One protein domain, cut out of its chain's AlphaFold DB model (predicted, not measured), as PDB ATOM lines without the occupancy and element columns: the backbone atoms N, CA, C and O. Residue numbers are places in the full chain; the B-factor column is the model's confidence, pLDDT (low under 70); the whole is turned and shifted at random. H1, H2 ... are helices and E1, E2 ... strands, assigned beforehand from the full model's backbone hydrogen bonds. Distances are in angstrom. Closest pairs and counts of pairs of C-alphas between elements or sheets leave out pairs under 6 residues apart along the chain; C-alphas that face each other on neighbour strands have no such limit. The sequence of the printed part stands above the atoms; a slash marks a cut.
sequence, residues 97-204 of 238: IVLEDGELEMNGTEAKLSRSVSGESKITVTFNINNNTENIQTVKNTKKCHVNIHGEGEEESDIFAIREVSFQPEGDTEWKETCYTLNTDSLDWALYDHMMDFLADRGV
ATOM      1  N   ILE A  97     -12.689  19.395  -2.064       65.69
ATOM      2  CA  ILE A  97     -12.762  18.063  -1.456       65.69
ATOM      3  C   ILE A  97     -11.504  17.655  -0.683       65.69
ATOM      4  O   ILE A  97     -11.642  16.945   0.310       65.69
ATOM      5  N   VAL A  98     -10.310  18.107  -1.090       66.81
ATOM      6  CA  VAL A  98      -9.037  17.843  -0.389       66.81
ATOM      7  C   VAL A  98      -8.782  18.866   0.728       66.81
ATOM      8  O   VAL A  98      -8.080  18.580   1.690       66.81
ATOM      9  N   LEU A  99      -9.355  20.064   0.626       60.44
ATOM     10  CA  LEU A  99      -9.080  21.189   1.525       60.44
ATOM     11  C   LEU A  99      -9.992  21.232   2.763       60.44
ATOM     12  O   LEU A  99      -9.573  21.732   3.803       60.44
ATOM     13  N   GLU A 100     -11.221  20.727   2.659       67.06
ATOM     14  CA  GLU A 100     -12.271  20.830   3.685       67.06
ATOM     15  C   GLU A 100     -12.473  19.497   4.434       67.06
ATOM     16  O   GLU A 100     -13.588  19.015   4.546       67.06
ATOM     17  N   ASP A 101     -11.393  18.866   4.921       66.19
ATOM     18  CA  ASP A 101     -11.394  17.611   5.718       66.19
ATOM     19  C   ASP A 101     -11.280  16.280   4.932       66.19
ATOM     20  O   ASP A 101     -11.629  15.204   5.436       66.19
ATOM     21  N   GLY A 102     -10.770  16.323   3.697       70.88
ATOM     22  CA  GLY A 102     -10.382  15.133   2.930       70.88
ATOM     23  C   GLY A 102      -8.906  14.753   3.113       70.88
ATOM     24  O   GLY A 102      -8.019  15.591   3.021       70.88
ATOM     25  N   GLU A 103      -8.621  13.471   3.324       82.81
ATOM     26  CA  GLU A 103      -7.274  12.888   3.275       82.81
ATOM     27  C   GLU A 103      -7.057  12.235   1.903       82.81
ATOM     28  O   GLU A 103      -7.799  11.321   1.541       82.81
ATOM     29  N   LEU A 104      -6.043  12.667   1.151       85.50
ATOM     30  CA  LEU A 104      -5.624  12.017  -0.093       85.50
ATOM     31  C   LEU A 104      -4.384  11.150   0.164       85.50
ATOM     32  O   LEU A 104      -3.325  11.658   0.528       85.50
ATOM     33  N   GLU A 105      -4.516   9.844  -0.045       87.88
ATOM     34  CA  GLU A 105      -3.430   8.864  -0.012       87.88
ATOM     35  C   GLU A 105      -3.119   8.408  -1.447       87.88
ATOM     36  O   GLU A 105      -4.030   8.126  -2.222       87.88
ATOM     37  N   MET A 106      -1.836   8.349  -1.809       85.50
ATOM     38  CA  MET A 106      -1.371   7.986  -3.154       85.50
ATOM     39  C   MET A 106      -0.490   6.738  -3.090       85.50
ATOM     40  O   MET A 106       0.493   6.714  -2.349       85.50
ATOM     41  N   ASN A 107      -0.821   5.721  -3.887       85.50
ATOM     42  CA  ASN A 107      -0.026   4.508  -4.072       85.50
ATOM     43  C   ASN A 107       0.220   4.269  -5.569       85.50
ATOM     44  O   ASN A 107      -0.577   3.639  -6.268       85.50
ATOM     45  N   GLY A 108       1.323   4.830  -6.072       86.06
ATOM     46  CA  GLY A 108       1.583   4.907  -7.507       86.06
ATOM     47  C   GLY A 108       0.477   5.697  -8.205       86.06
ATOM     48  O   GLY A 108       0.306   6.883  -7.957       86.06
ATOM     49  N   THR A 109      -0.299   5.012  -9.040       83.94
ATOM     50  CA  THR A 109      -1.401   5.580  -9.840       83.94
ATOM     51  C   THR A 109      -2.779   5.357  -9.219       83.94
ATOM     52  O   THR A 109      -3.784   5.792  -9.779       83.94
ATOM     53  N   GLU A 110      -2.845   4.680  -8.071       85.38
ATOM     54  CA  GLU A 110      -4.065   4.553  -7.282       85.38
ATOM     55  C   GLU A 110      -4.125   5.677  -6.244       85.38
ATOM     56  O   GLU A 110      -3.224   5.847  -5.420       85.38
ATOM     57  N   ALA A 111      -5.202   6.449  -6.293       85.06
ATOM     58  CA  ALA A 111      -5.512   7.516  -5.364       85.06
ATOM     59  C   ALA A 111      -6.664   7.091  -4.460       85.06
ATOM     60  O   ALA A 111      -7.668   6.536  -4.906       85.06
ATOM     61  N   LYS A 112      -6.538   7.376  -3.170       86.56
ATOM     62  CA  LYS A 112      -7.531   7.060  -2.155       86.56
ATOM     63  C   LYS A 112      -7.879   8.323  -1.388       86.56
ATOM     64  O   LYS A 112      -7.126   8.782  -0.537       86.56
ATOM     65  N   LEU A 113      -9.044   8.871  -1.691       84.94
ATOM     66  CA  LEU A 113      -9.615  10.020  -1.011       84.94
ATOM     67  C   LEU A 113     -10.479   9.547   0.152       84.94
ATOM     68  O   LEU A 113     -11.320   8.668   0.007       84.94
ATOM     69  N   SER A 114     -10.273  10.111   1.326       83.31
ATOM     70  CA  SER A 114     -10.875   9.662   2.568       83.31
ATOM     71  C   SER A 114     -11.481  10.840   3.316       83.31
ATOM     72  O   SER A 114     -10.766  11.759   3.680       83.31
ATOM     73  N   ARG A 115     -12.784  10.809   3.593       77.19
ATOM     74  CA  ARG A 115     -13.502  11.859   4.326       77.19
ATOM     75  C   ARG A 115     -14.159  11.273   5.571       77.19
ATOM     76  O   ARG A 115     -14.801  10.223   5.509       77.19
ATOM     77  N   SER A 116     -14.009  11.955   6.702       70.31
ATOM     78  CA  SER A 116     -14.669  11.586   7.959       70.31
ATOM     79  C   SER A 116     -15.767  12.595   8.273       70.31
ATOM     80  O   SER A 116     -15.496  13.784   8.368       70.31
ATOM     81  N   VAL A 117     -17.003  12.128   8.459       68.94
ATOM     82  CA  VAL A 117     -18.123  12.976   8.892       68.94
ATOM     83  C   VAL A 117     -18.359  12.727  10.383       68.94
ATOM     84  O   VAL A 117     -18.383  11.578  10.826       68.94
ATOM     85  N   SER A 118     -18.478  13.791  11.184       60.25
ATOM     86  CA  SER A 118     -18.575  13.698  12.650       60.25
ATOM     87  C   SER A 118     -19.731  12.795  13.102       60.25
ATOM     88  O   SER A 118     -20.896  13.155  12.962       60.25
ATOM     89  N   GLY A 119     -19.401  11.641  13.694       64.12
ATOM     90  CA  GLY A 119     -20.369  10.665  14.212       64.12
ATOM     91  C   GLY A 119     -20.760   9.544  13.240       64.12
ATOM     92  O   GLY A 119     -21.509   8.653  13.637       64.12
ATOM     93  N   GLU A 120     -20.234   9.545  12.010       64.88
ATOM     94  CA  GLU A 120     -20.505   8.522  10.996       64.88
ATOM     95  C   GLU A 120     -19.260   7.717  10.576       64.88
ATOM     96  O   GLU A 120     -18.130   7.985  10.982       64.88
ATOM     97  N   SER A 121     -19.495   6.689   9.752       67.50
ATOM     98  CA  SER A 121     -18.454   5.867   9.124       67.50
ATOM     99  C   SER A 121     -17.609   6.671   8.127       67.50
ATOM    100  O   SER A 121     -18.120   7.524   7.401       67.50
ATOM    101  N   LYS A 122     -16.300   6.380   8.087       77.81
ATOM    102  CA  LYS A 122     -15.343   6.983   7.148       77.81
ATOM    103  C   LYS A 122     -15.722   6.622   5.711       77.81
ATOM    104  O   LYS A 122     -15.879   5.447   5.372       77.81
ATOM    105  N   ILE A 123     -15.838   7.637   4.868       81.50
ATOM    106  CA  ILE A 123     -16.065   7.489   3.436       81.50
ATOM    107  C   ILE A 123     -14.710   7.434   2.765       81.50
ATOM    108  O   ILE A 123     -13.900   8.336   2.952       81.50
ATOM    109  N   THR A 124     -14.480   6.406   1.962       83.19
ATOM    110  CA  THR A 124     -13.296   6.332   1.122       83.19
ATOM    111  C   THR A 124     -13.726   6.234  -0.344       83.19
ATOM    112  O   THR A 124     -14.740   5.638  -0.693       83.19
ATOM    113  N   VAL A 125     -13.000   6.900  -1.223       84.31
ATOM    114  CA  VAL A 125     -13.152   6.849  -2.674       84.31
ATOM    115  C   VAL A 125     -11.789   6.450  -3.213       84.31
ATOM    116  O   VAL A 125     -10.795   7.059  -2.833       84.31
ATOM    117  N   THR A 126     -11.721   5.403  -4.031       84.06
ATOM    118  CA  THR A 126     -10.448   4.856  -4.512       84.06
ATOM    119  C   THR A 126     -10.483   4.794  -6.017       84.06
ATOM    120  O   THR A 126     -11.256   4.033  -6.575       84.06
ATOM    121  N   PHE A 127      -9.648   5.562  -6.692       82.69
ATOM    122  CA  PHE A 127      -9.659   5.638  -8.141       82.69
ATOM    123  C   PHE A 127      -8.267   5.438  -8.704       82.69
ATOM    124  O   PHE A 127      -7.269   5.742  -8.055       82.69
ATOM    125  N   ASN A 128      -8.209   4.884  -9.909       84.88
ATOM    126  CA  ASN A 128      -6.959   4.686 -10.614       84.88
ATOM    127  C   ASN A 128      -6.869   5.702 -11.749       84.88
ATOM    128  O   ASN A 128      -7.823   5.879 -12.500       84.88
ATOM    129  N   ILE A 129      -5.722   6.360 -11.858       82.25
ATOM    130  CA  ILE A 129      -5.489   7.428 -12.830       82.25
ATOM    131  C   ILE A 129      -5.076   6.854 -14.196       82.25
ATOM    132  O   ILE A 129      -5.154   7.531 -15.218       82.25
ATOM    133  N   ASN A 130      -4.668   5.580 -14.257       78.75
ATOM    134  CA  ASN A 130      -4.314   4.949 -15.523       78.75
ATOM    135  C   ASN A 130      -5.537   4.782 -16.415       78.75
ATOM    136  O   ASN A 130      -6.555   4.233 -15.993       78.75
ATOM    137  N   ASN A 131      -5.375   5.123 -17.697       64.00
ATOM    138  CA  ASN A 131      -6.382   4.868 -18.724       64.00
ATOM    139  C   ASN A 131      -7.760   5.443 -18.329       64.00
ATOM    140  O   ASN A 131      -8.790   4.800 -18.550       64.00
ATOM    141  N   ASN A 132      -7.759   6.639 -17.719       55.59
ATOM    142  CA  ASN A 132      -8.915   7.348 -17.157       55.59
ATOM    143  C   ASN A 132      -9.895   7.876 -18.224       55.59
ATOM    144  O   ASN A 132     -10.479   8.946 -18.107       55.59
ATOM    145  N   THR A 133     -10.093   7.123 -19.298       48.31
ATOM    146  CA  THR A 133     -11.154   7.422 -20.250       48.31
ATOM    147  C   THR A 133     -12.522   7.008 -19.687       48.31
ATOM    148  O   THR A 133     -13.504   7.591 -20.125       48.31
ATOM    149  N   GLU A 134     -12.629   6.066 -18.713       46.81
ATOM    150  CA  GLU A 134     -13.951   5.525 -18.292       46.81
ATOM    151  C   GLU A 134     -14.160   4.945 -16.852       46.81
ATOM    152  O   GLU A 134     -15.257   4.439 -16.595       46.81
ATOM    153  N   ASN A 135     -13.221   4.938 -15.882       40.62
ATOM    154  CA  ASN A 135     -13.470   4.229 -14.594       40.62
ATOM    155  C   ASN A 135     -12.823   4.846 -13.337       40.62
ATOM    156  O   ASN A 135     -11.623   4.723 -13.116       40.62
ATOM    157  N   ILE A 136     -13.656   5.366 -12.435       50.81
ATOM    158  CA  ILE A 136     -13.326   5.714 -11.040       50.81
ATOM    159  C   ILE A 136     -14.015   4.664 -10.142       50.81
ATOM    160  O   ILE A 136     -15.045   4.127 -10.524       50.81
ATOM    161  N   GLN A 137     -13.457   4.283  -8.986       48.00
ATOM    162  CA  GLN A 137     -14.126   3.379  -8.030       48.00
ATOM    163  C   GLN A 137     -14.379   4.127  -6.705       48.00
ATOM    164  O   GLN A 137     -13.677   5.065  -6.336       48.00
ATOM    165  N   THR A 138     -15.428   3.767  -5.963       38.88
ATOM    166  CA  THR A 138     -15.709   4.342  -4.635       38.88
ATOM    167  C   THR A 138     -15.745   3.221  -3.589       38.88
ATOM    168  O   THR A 138     -16.210   2.119  -3.860       38.88
ATOM    169  N   VAL A 139     -15.222   3.443  -2.379       37.69
ATOM    170  CA  VAL A 139     -15.094   2.407  -1.334       37.69
ATOM    171  C   VAL A 139     -15.515   2.959   0.029       37.69
ATOM    172  O   VAL A 139     -14.685   3.417   0.800       37.69
ATOM    173  N   LYS A 140     -16.795   2.902   0.407       32.59
ATOM    174  CA  LYS A 140     -17.183   3.205   1.801       32.59
ATOM    175  C   LYS A 140     -17.009   1.942   2.670       32.59
ATOM    176  O   LYS A 140     -17.602   0.908   2.380       32.59
ATOM    177  N   ASN A 141     -16.237   1.998   3.760       28.48
ATOM    178  CA  ASN A 141     -16.283   0.973   4.825       28.48
ATOM    179  C   ASN A 141     -17.625   1.167   5.553       28.48
ATOM    180  O   ASN A 141     -17.807   2.169   6.228       28.48
ATOM    181  N   THR A 142     -18.680   0.374   5.389       30.48
ATOM    182  CA  THR A 142     -18.861  -1.088   5.426       30.48
ATOM    183  C   THR A 142     -19.729  -1.595   4.252       30.48
ATOM    184  O   THR A 142     -20.412  -2.616   4.351       30.48
ATOM    185  N   LYS A 143     -19.750  -0.851   3.136       36.66
ATOM    186  CA  LYS A 143     -20.539  -1.113   1.920       36.66
ATOM    187  C   LYS A 143     -19.786  -0.556   0.706       36.66
ATOM    188  O   LYS A 143     -19.708   0.658   0.522       36.66
ATOM    189  N   LYS A 144     -19.206  -1.440  -0.102       37.84
ATOM    190  CA  LYS A 144     -18.371  -1.072  -1.252       37.84
ATOM    191  C   LYS A 144     -19.271  -0.924  -2.484       37.84
ATOM    192  O   LYS A 144     -19.947  -1.882  -2.858       37.84
ATOM    193  N   CYS A 145     -19.293   0.262  -3.093       39.88
ATOM    194  CA  CYS A 145     -20.108   0.567  -4.275       39.88
ATOM    195  C   CYS A 145     -19.203   1.026  -5.425       39.88
ATOM    196  O   CYS A 145     -18.518   2.035  -5.287       39.88
ATOM    197  N   HIS A 146     -19.221   0.336  -6.565       44.22
ATOM    198  CA  HIS A 146     -18.550   0.813  -7.775       44.22
ATOM    199  C   HIS A 146     -19.384   1.930  -8.415       44.22
ATOM    200  O   HIS A 146     -20.570   1.740  -8.699       44.22
ATOM    201  N   VAL A 147     -18.763   3.092  -8.615       45.81
ATOM    202  CA  VAL A 147     -19.390   4.300  -9.161       45.81
ATOM    203  C   VAL A 147     -18.643   4.699 -10.422       45.81
ATOM    204  O   VAL A 147     -17.499   5.118 -10.327       45.81
ATOM    205  N   ASN A 148     -19.284   4.612 -11.580       43.78
ATOM    206  CA  ASN A 148     -18.682   5.019 -12.840       43.78
ATOM    207  C   ASN A 148     -19.102   6.439 -13.196       43.78
ATOM    208  O   ASN A 148     -20.292   6.731 -13.263       43.78
ATOM    209  N   ILE A 149     -18.121   7.296 -13.473       45.38
ATOM    210  CA  ILE A 149     -18.353   8.644 -13.989       45.38
ATOM    211  C   ILE A 149     -18.467   8.543 -15.514       45.38
ATOM    212  O   ILE A 149     -17.581   7.992 -16.171       45.38
ATOM    213  N   HIS A 150     -19.575   9.018 -16.076       40.50
ATOM    214  CA  HIS A 150     -19.776   9.102 -17.522       40.50
ATOM    215  C   HIS A 150     -20.132  10.546 -17.859       40.50
ATOM    216  O   HIS A 150     -21.200  11.029 -17.502       40.50
ATOM    217  N   GLY A 151     -19.211  11.239 -18.525       41.78
ATOM    218  CA  GLY A 151     -19.407  12.614 -18.963       41.78
ATOM    219  C   GLY A 151     -19.904  12.673 -20.399       41.78
ATOM    220  O   GLY A 151     -19.109  12.940 -21.288       41.78
ATOM    221  N   GLU A 152     -21.200  12.457 -20.628       31.45
ATOM    222  CA  GLU A 152     -21.893  12.882 -21.855       31.45
ATOM    223  C   GLU A 152     -23.329  13.286 -21.483       31.45
ATOM    224  O   GLU A 152     -24.128  12.452 -21.068       31.45
ATOM    225  N   GLY A 153     -23.619  14.591 -21.535       37.03
ATOM    226  CA  GLY A 153     -24.793  15.176 -20.885       37.03
ATOM    227  C   GLY A 153     -26.097  15.209 -21.681       37.03
ATOM    228  O   GLY A 153     -26.123  14.985 -22.880       37.03
ATOM    229  N   GLU A 154     -27.163  15.581 -20.981       32.34
ATOM    230  CA  GLU A 154     -28.265  16.478 -21.361       32.34
ATOM    231  C   GLU A 154     -28.972  16.836 -20.034       32.34
ATOM    232  O   GLU A 154     -28.834  16.115 -19.046       32.34
ATOM    233  N   GLU A 155     -29.623  17.999 -19.962       43.84
ATOM    234  CA  GLU A 155     -30.222  18.553 -18.735       43.84
ATOM    235  C   GLU A 155     -30.994  17.471 -17.940       43.84
ATOM    236  O   GLU A 155     -31.931  16.892 -18.480       43.84
ATOM    237  N   GLU A 156     -30.595  17.217 -16.679       49.09
ATOM    238  CA  GLU A 156     -31.123  16.184 -15.746       49.09
ATOM    239  C   GLU A 156     -30.395  14.809 -15.712       49.09
ATOM    240  O   GLU A 156     -30.911  13.865 -15.120       49.09
ATOM    241  N   SER A 157     -29.182  14.665 -16.270       60.72
ATOM    242  CA  SER A 157     -28.351  13.452 -16.088       60.72
ATOM    243  C   SER A 157     -27.386  13.550 -14.895       60.72
ATOM    244  O   SER A 157     -26.599  14.497 -14.823       60.72
ATOM    245  N   ASP A 158     -27.386  12.556 -14.000       69.19
ATOM    246  CA  ASP A 158     -26.346  12.399 -12.973       69.19
ATOM    247  C   ASP A 158     -24.949  12.300 -13.611       69.19
ATOM    248  O   ASP A 158     -24.763  11.610 -14.614       69.19
ATOM    249  N   ILE A 159     -23.950  12.963 -13.014       81.25
ATOM    250  CA  ILE A 159     -22.560  12.994 -13.526       81.25
ATOM    251  C   ILE A 159     -21.900  11.609 -13.407       81.25
ATOM    252  O   ILE A 159     -20.946  11.261 -14.109       81.25
ATOM    253  N   PHE A 160     -22.429  10.782 -12.509       85.69
ATOM    254  CA  PHE A 160     -21.989   9.421 -12.281       85.69
ATOM    255  C   PHE A 160     -23.172   8.492 -12.049       85.69
ATOM    256  O   PHE A 160     -24.230   8.902 -11.584       85.69
ATOM    257  N   ALA A 161     -22.950   7.205 -12.299       87.12
ATOM    258  CA  ALA A 161     -23.901   6.157 -11.981       87.12
ATOM    259  C   ALA A 161     -23.270   5.094 -11.084       87.12
ATOM    260  O   ALA A 161     -22.106   4.712 -11.244       87.12
ATOM    261  N   ILE A 162     -24.052   4.567 -10.145       87.12
ATOM    262  CA  ILE A 162     -23.656   3.379  -9.386       87.12
ATOM    263  C   ILE A 162     -23.824   2.185 -10.322       87.12
ATOM    264  O   ILE A 162     -24.922   1.999 -10.832       87.12
ATOM    265  N   ARG A 163     -22.782   1.371 -10.537       88.62
ATOM    266  CA  ARG A 163     -22.856   0.140 -11.354       88.62
ATOM    267  C   ARG A 163     -23.079  -1.111 -10.518       88.62
ATOM    268  O   ARG A 163     -23.820  -2.014 -10.898       88.62
ATOM    269  N   GLU A 164     -22.412  -1.172  -9.372       87.94
ATOM    270  CA  GLU A 164     -22.443  -2.347  -8.513       87.94
ATOM    271  C   GLU A 164     -22.393  -1.964  -7.042       87.94
ATOM    272  O   GLU A 164     -21.686  -1.033  -6.652       87.94
ATOM    273  N   VAL A 165     -23.091  -2.729  -6.206       89.06
ATOM    274  CA  VAL A 165     -23.074  -2.578  -4.750       89.06
ATOM    275  C   VAL A 165     -22.861  -3.921  -4.079       89.06
ATOM    276  O   VAL A 165     -23.563  -4.891  -4.353       89.06
ATOM    277  N   SER A 166     -21.906  -3.978  -3.156       87.06
ATOM    278  CA  SER A 166     -21.639  -5.162  -2.344       87.06
ATOM    279  C   SER A 166     -21.359  -4.789  -0.889       87.06
ATOM    280  O   SER A 166     -20.902  -3.692  -0.559       87.06
ATOM    281  N   PHE A 167     -21.618  -5.729   0.013       87.31
ATOM    282  CA  PHE A 167     -21.146  -5.640   1.390       87.31
ATOM    283  C   PHE A 167     -19.822  -6.390   1.485       87.31
ATOM    284  O   PHE A 167     -19.778  -7.593   1.239       87.31
ATOM    285  N   GLN A 168     -18.755  -5.675   1.832       83.31
ATOM    286  CA  GLN A 168     -17.409  -6.231   1.955       83.31
ATOM    287  C   GLN A 168     -16.995  -6.248   3.433       83.31
ATOM    288  O   GLN A 168     -17.414  -5.354   4.177       83.31
ATOM    289  N   PRO A 169     -16.219  -7.247   3.895       79.88
ATOM    290  CA  PRO A 169     -15.791  -7.304   5.286       79.88
ATOM    291  C   PRO A 169     -14.861  -6.136   5.627       79.88
ATOM    292  O   PRO A 169     -14.064  -5.687   4.806       79.88
ATOM    293  N   GLU A 170     -14.973  -5.637   6.854       76.25
ATOM    294  CA  GLU A 170     -14.172  -4.507   7.315       76.25
ATOM    295  C   GLU A 170     -12.686  -4.883   7.425       76.25
ATOM    296  O   GLU A 170     -12.340  -5.932   7.968       76.25
ATOM    297  N   GLY A 171     -11.807  -4.009   6.926       68.00
ATOM    298  CA  GLY A 171     -10.351  -4.182   6.990       68.00
ATOM    299  C   GLY A 171      -9.729  -4.896   5.788       68.00
ATOM    300  O   GLY A 171      -8.509  -4.848   5.632       68.00
ATOM    301  N   ASP A 172     -10.532  -5.492   4.905       67.88
ATOM    302  CA  ASP A 172     -10.036  -6.039   3.642       67.88
ATOM    303  C   ASP A 172      -9.863  -4.921   2.603       67.88
ATOM    304  O   ASP A 172     -10.771  -4.130   2.351       67.88
ATOM    305  N   THR A 173      -8.681  -4.849   1.987       67.12
ATOM    306  CA  THR A 173      -8.398  -3.868   0.918       67.12
ATOM    307  C   THR A 173      -8.807  -4.411  -0.457       67.12
ATOM    308  O   THR A 173      -9.281  -3.670  -1.320       67.12
ATOM    309  N   GLU A 174      -8.710  -5.729  -0.637       78.44
ATOM    310  CA  GLU A 174      -9.070  -6.418  -1.874       78.44
ATOM    311  C   GLU A 174     -10.570  -6.714  -1.968       78.44
ATOM    312  O   GLU A 174     -11.260  -6.955  -0.977       78.44
ATOM    313  N   TRP A 175     -11.086  -6.702  -3.197       78.31
ATOM    314  CA  TRP A 175     -12.462  -7.096  -3.478       78.31
ATOM    315  C   TRP A 175     -12.634  -8.608  -3.328       78.31
ATOM    316  O   TRP A 175     -11.968  -9.382  -4.015       78.31
ATOM    317  N   LYS A 176     -13.566  -9.044  -2.475       81.62
ATOM    318  CA  LYS A 176     -13.897 -10.465  -2.355       81.62
ATOM    319  C   LYS A 176     -15.012 -10.833  -3.322       81.62
ATOM    320  O   LYS A 176     -16.168 -10.468  -3.117       81.62
ATOM    321  N   GLU A 177     -14.673 -11.641  -4.323       85.44
ATOM    322  CA  GLU A 177     -15.630 -12.215  -5.282       85.44
ATOM    323  C   GLU A 177     -16.675 -13.122  -4.612       85.44
ATOM    324  O   GLU A 177     -17.758 -13.341  -5.144       85.44
ATOM    325  N   THR A 178     -16.376 -13.643  -3.417       86.88
ATOM    326  CA  THR A 178     -17.307 -14.473  -2.641       86.88
ATOM    327  C   THR A 178     -18.447 -13.677  -1.999       86.88
ATOM    328  O   THR A 178     -19.372 -14.281  -1.457       86.88
ATOM    329  N   CYS A 179     -18.381 -12.342  -2.000       87.81
ATOM    330  CA  CYS A 179     -19.436 -11.485  -1.470       87.81
ATOM    331  C   CYS A 179     -20.516 -11.242  -2.528       87.81
ATOM    332  O   CYS A 179     -20.228 -11.038  -3.707       87.81
ATOM    333  N   TYR A 180     -21.780 -11.223  -2.097       87.94
ATOM    334  CA  TYR A 180     -22.884 -10.905  -2.995       87.94
ATOM    335  C   TYR A 180     -22.729  -9.487  -3.550       87.94
ATOM    336  O   TYR A 180     -22.601  -8.523  -2.789       87.94
ATOM    337  N   THR A 181     -22.766  -9.389  -4.876       87.75
ATOM    338  CA  THR A 181     -22.644  -8.139  -5.623       87.75
ATOM    339  C   THR A 181     -23.921  -7.925  -6.416       87.75
ATOM    340  O   THR A 181     -24.333  -8.776  -7.202       87.75
ATOM    341  N   LEU A 182     -24.569  -6.796  -6.161       89.94
ATOM    342  CA  LEU A 182     -25.776  -6.356  -6.833       89.94
ATOM    343  C   LEU A 182     -25.386  -5.456  -8.004       89.94
ATOM    344  O   LEU A 182     -24.806  -4.401  -7.770       89.94
ATOM    345  N   ASN A 183     -25.728  -5.849  -9.227       90.50
ATOM    346  CA  ASN A 183     -25.671  -4.966 -10.392       90.50
ATOM    347  C   ASN A 183     -26.918  -4.059 -10.410       90.50
ATOM    348  O   ASN A 183     -28.014  -4.495 -10.044       90.50
ATOM    349  N   THR A 184     -26.739  -2.797 -10.794       90.19
ATOM    350  CA  THR A 184     -27.773  -1.758 -10.722       90.19
ATOM    351  C   THR A 184     -28.580  -1.558 -12.007       90.19
ATOM    352  O   THR A 184     -29.641  -0.943 -11.943       90.19
ATOM    353  N   ASP A 185     -28.161  -2.127 -13.141       88.88
ATOM    354  CA  ASP A 185     -28.750  -1.891 -14.472       88.88
ATOM    355  C   ASP A 185     -30.237  -2.277 -14.547       88.88
ATOM    356  O   ASP A 185     -30.994  -1.767 -15.370       88.88
ATOM    357  N   SER A 186     -30.659  -3.225 -13.706       87.62
ATOM    358  CA  SER A 186     -32.041  -3.719 -13.626       87.62
ATOM    359  C   SER A 186     -32.727  -3.383 -12.299       87.62
ATOM    360  O   SER A 186     -33.730  -4.017 -11.957       87.62
ATOM    361  N   LEU A 187     -32.184  -2.442 -11.519       90.56
ATOM    362  CA  LEU A 187     -32.807  -2.030 -10.265       90.56
ATOM    363  C   LEU A 187     -34.066  -1.204 -10.497       90.56
ATOM    364  O   LEU A 187     -34.211  -0.482 -11.480       90.56
ATOM    365  N   ASP A 188     -34.981  -1.312  -9.537       94.25
ATOM    366  CA  ASP A 188     -36.104  -0.393  -9.448       94.25
ATOM    367  C   ASP A 188     -35.584   1.035  -9.234       94.25
ATOM    368  O   ASP A 188     -34.724   1.277  -8.381       94.25
ATOM    369  N   TRP A 189     -36.118   1.971 -10.014       91.12
ATOM    370  CA  TRP A 189     -35.669   3.360 -10.038       91.12
ATOM    371  C   TRP A 189     -35.782   4.038  -8.666       91.12
ATOM    372  O   TRP A 189     -34.908   4.822  -8.322       91.12
ATOM    373  N   ALA A 190     -36.790   3.702  -7.849       94.50
ATOM    374  CA  ALA A 190     -36.957   4.316  -6.531       94.50
ATOM    375  C   ALA A 190     -35.905   3.813  -5.532       94.50
ATOM    376  O   ALA A 190     -35.462   4.551  -4.653       94.50
ATOM    377  N   LEU A 191     -35.474   2.554  -5.664       92.62
ATOM    378  CA  LEU A 191     -34.365   2.033  -4.867       92.62
ATOM    379  C   LEU A 191     -33.036   2.672  -5.286       92.62
ATOM    380  O   LEU A 191     -32.233   3.001  -4.416       92.62
ATOM    381  N   TYR A 192     -32.819   2.854  -6.590       91.75
ATOM    382  CA  TYR A 192     -31.633   3.537  -7.106       91.75
ATOM    383  C   TYR A 192     -31.559   4.993  -6.617       91.75
ATOM    384  O   TYR A 192     -30.527   5.403  -6.091       91.75
ATOM    385  N   ASP A 193     -32.669   5.729  -6.689       91.75
ATOM    386  CA  ASP A 193     -32.785   7.117  -6.226       91.75
ATOM    387  C   ASP A 193     -32.419   7.251  -4.738       91.75
ATOM    388  O   ASP A 193     -31.528   8.009  -4.363       91.75
ATOM    389  N   HIS A 194     -32.966   6.380  -3.881       92.44
ATOM    390  CA  HIS A 194     -32.595   6.346  -2.462       92.44
ATOM    391  C   HIS A 194     -31.121   5.998  -2.202       92.44
ATOM    392  O   HIS A 194     -30.566   6.375  -1.165       92.44
ATOM    393  N   MET A 195     -30.471   5.255  -3.099       90.62
ATOM    394  CA  MET A 195     -29.036   4.990  -2.996       90.62
ATOM    395  C   MET A 195     -28.211   6.223  -3.374       90.62
ATOM    396  O   MET A 195     -27.204   6.482  -2.713       90.62
ATOM    397  N   MET A 196     -28.646   6.986  -4.378       89.69
ATOM    398  CA  MET A 196     -28.036   8.264  -4.753       89.69
ATOM    399  C   MET A 196     -28.204   9.306  -3.640       89.69
ATOM    400  O   MET A 196     -27.204   9.875  -3.202       89.69
ATOM    401  N   ASP A 197     -29.406   9.450  -3.069       91.38
ATOM    402  CA  ASP A 197     -29.664  10.302  -1.894       91.38
ATOM    403  C   ASP A 197     -28.728   9.953  -0.726       91.38
ATOM    404  O   ASP A 197     -28.092  10.818  -0.123       91.38
ATOM    405  N   PHE A 198     -28.566   8.658  -0.432       89.75
ATOM    406  CA  PHE A 198     -27.679   8.191   0.637       89.75
ATOM    407  C   PHE A 198     -26.201   8.560   0.405       89.75
ATOM    408  O   PHE A 198     -25.439   8.730   1.371       89.75
ATOM    409  N   LEU A 199     -25.761   8.620  -0.857       88.31
ATOM    410  CA  LEU A 199     -24.421   9.072  -1.224       88.31
ATOM    411  C   LEU A 199     -24.296  10.594  -1.085       88.31
ATOM    412  O   LEU A 199     -23.308  11.040  -0.492       88.31
ATOM    413  N   ALA A 200     -25.303  11.342  -1.535       87.81
ATOM    414  CA  ALA A 200     -25.353  12.799  -1.476       87.81
ATOM    415  C   ALA A 200     -25.385  13.330  -0.032       87.81
ATOM    416  O   ALA A 200     -24.583  14.198   0.308       87.81
ATOM    417  N   ASP A 201     -26.175  12.721   0.861       87.81
ATOM    418  CA  ASP A 201     -26.196  13.020   2.310       87.81
ATOM    419  C   ASP A 201     -24.814  12.879   2.970       87.81
ATOM    420  O   ASP A 201     -24.528  13.422   4.038       87.81
ATOM    421  N   ARG A 202     -23.934  12.118   2.321       84.44
ATOM    422  CA  ARG A 202     -22.562  11.830   2.728       84.44
ATOM    423  C   ARG A 202     -21.519  12.652   1.967       84.44
ATOM    424  O   ARG A 202     -20.325  12.396   2.108       84.44
ATOM    425  N   GLY A 203     -21.953  13.619   1.165       83.25
ATOM    426  CA  GLY A 203     -21.095  14.484   0.362       83.25
ATOM    427  C   GLY A 203     -20.447  13.783  -0.831       83.25
ATOM    428  O   GLY A 203     -19.359  14.184  -1.232       83.25
ATOM    429  N   VAL A 204     -21.066  12.710  -1.337       86.62
ATOM    430  CA  VAL A 204     -20.742  12.092  -2.632       86.62
ATOM    431  C   VAL A 204     -21.904  12.400  -3.572       86.62
ATOM    432  O   VAL A 204     -22.811  11.590  -3.741       86.62
TER     433      VAL A 204
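What this domain is: This is residues 97 to 204 of the 238 residues of the protein "Complement component 1 Q subcomponent-binding protein, mitochondrial" of Amphiprion percula (UniProt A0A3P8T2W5). The domain is one strongly twisted sheet of seven strands, a single antiparallel meander whose strand lines turn by 104 degrees from edge to edge, with one helix, H1, near E6 and only grazing the sheet. The link between E5 and E6 sticks out at residues 152 to 157, and a long loop, residues 167 to 180, swings away from the sheet between E6 and E7. The printed part has 108 residues, with seven named strands followed by one named helix; the sheet's order is that of the chain, E1 E2 E3 E4 E5 E6 E7. The class is mixed, helices and strands, with under half of the residues in named elements. The whole is compact, with a radius of gyration of the C-alphas of 14.2 A, and rounded, spanning 33 by 32 by 32 A.

How they stand to each other: In the meander, each strand is the antiparallel neighbour of the one before. E4, residues 136 to 140, and E5, residues 143 to 149, form a hairpin at 157 degrees; N 143 and O 140 are within hydrogen-bond range at 2.9 A. E3, residues 123 to 128, pairs with E4 at 155 degrees, with N 139 and O 124 2.8 A apart. E2, residues 110 to 115, pairs with E3 at 164 degrees, with N 125 and O 113 2.7 A apart. E1, residues 102 to 107, is an edge strand, at 161 degrees to E2, with N 103 and O 114 2.8 A apart. On the other side of E5, E6, residues 160 to 166, stands at 154 degrees to it, with N 146 and O 164 2.8 A apart. E7, residues 181 to 183, is the other edge strand, at 147 degrees to E6, with N 182 and O 165 2.8 A apart. H1, residues 189 to 200, is on the sheet but only grazes it, with its residues 192 to 199; it is near E6. In H1 every O i to N i+4 pair is within hydrogen-bond range. E1 and E7 are apart.

Where its parts are: E1 begins at C-alpha 102, (-10.382, 15.133, 2.930). E5 measures 18.8 A from first to last C-alpha, E6 17.7 A, E3 17.0 A, E2 16.6 A, E1 16.4 A, E4 13.6 A and E7 6.5 A. H1, 16.4 A long, ends at C-alpha 200, (-25.353, 12.799, -1.476).

The domain as a whole: The C-alphas of Glu 155 and Gly 171, the two farthest apart, are 39.7 A apart. The printed part has no cut. The link from E6 to E7 is long, 14 residues. The mean pLDDT of the printed part is 72.4; 41 residues are under 70, among them residues 131 to 158, and E4 and E5 each have a mean of 42.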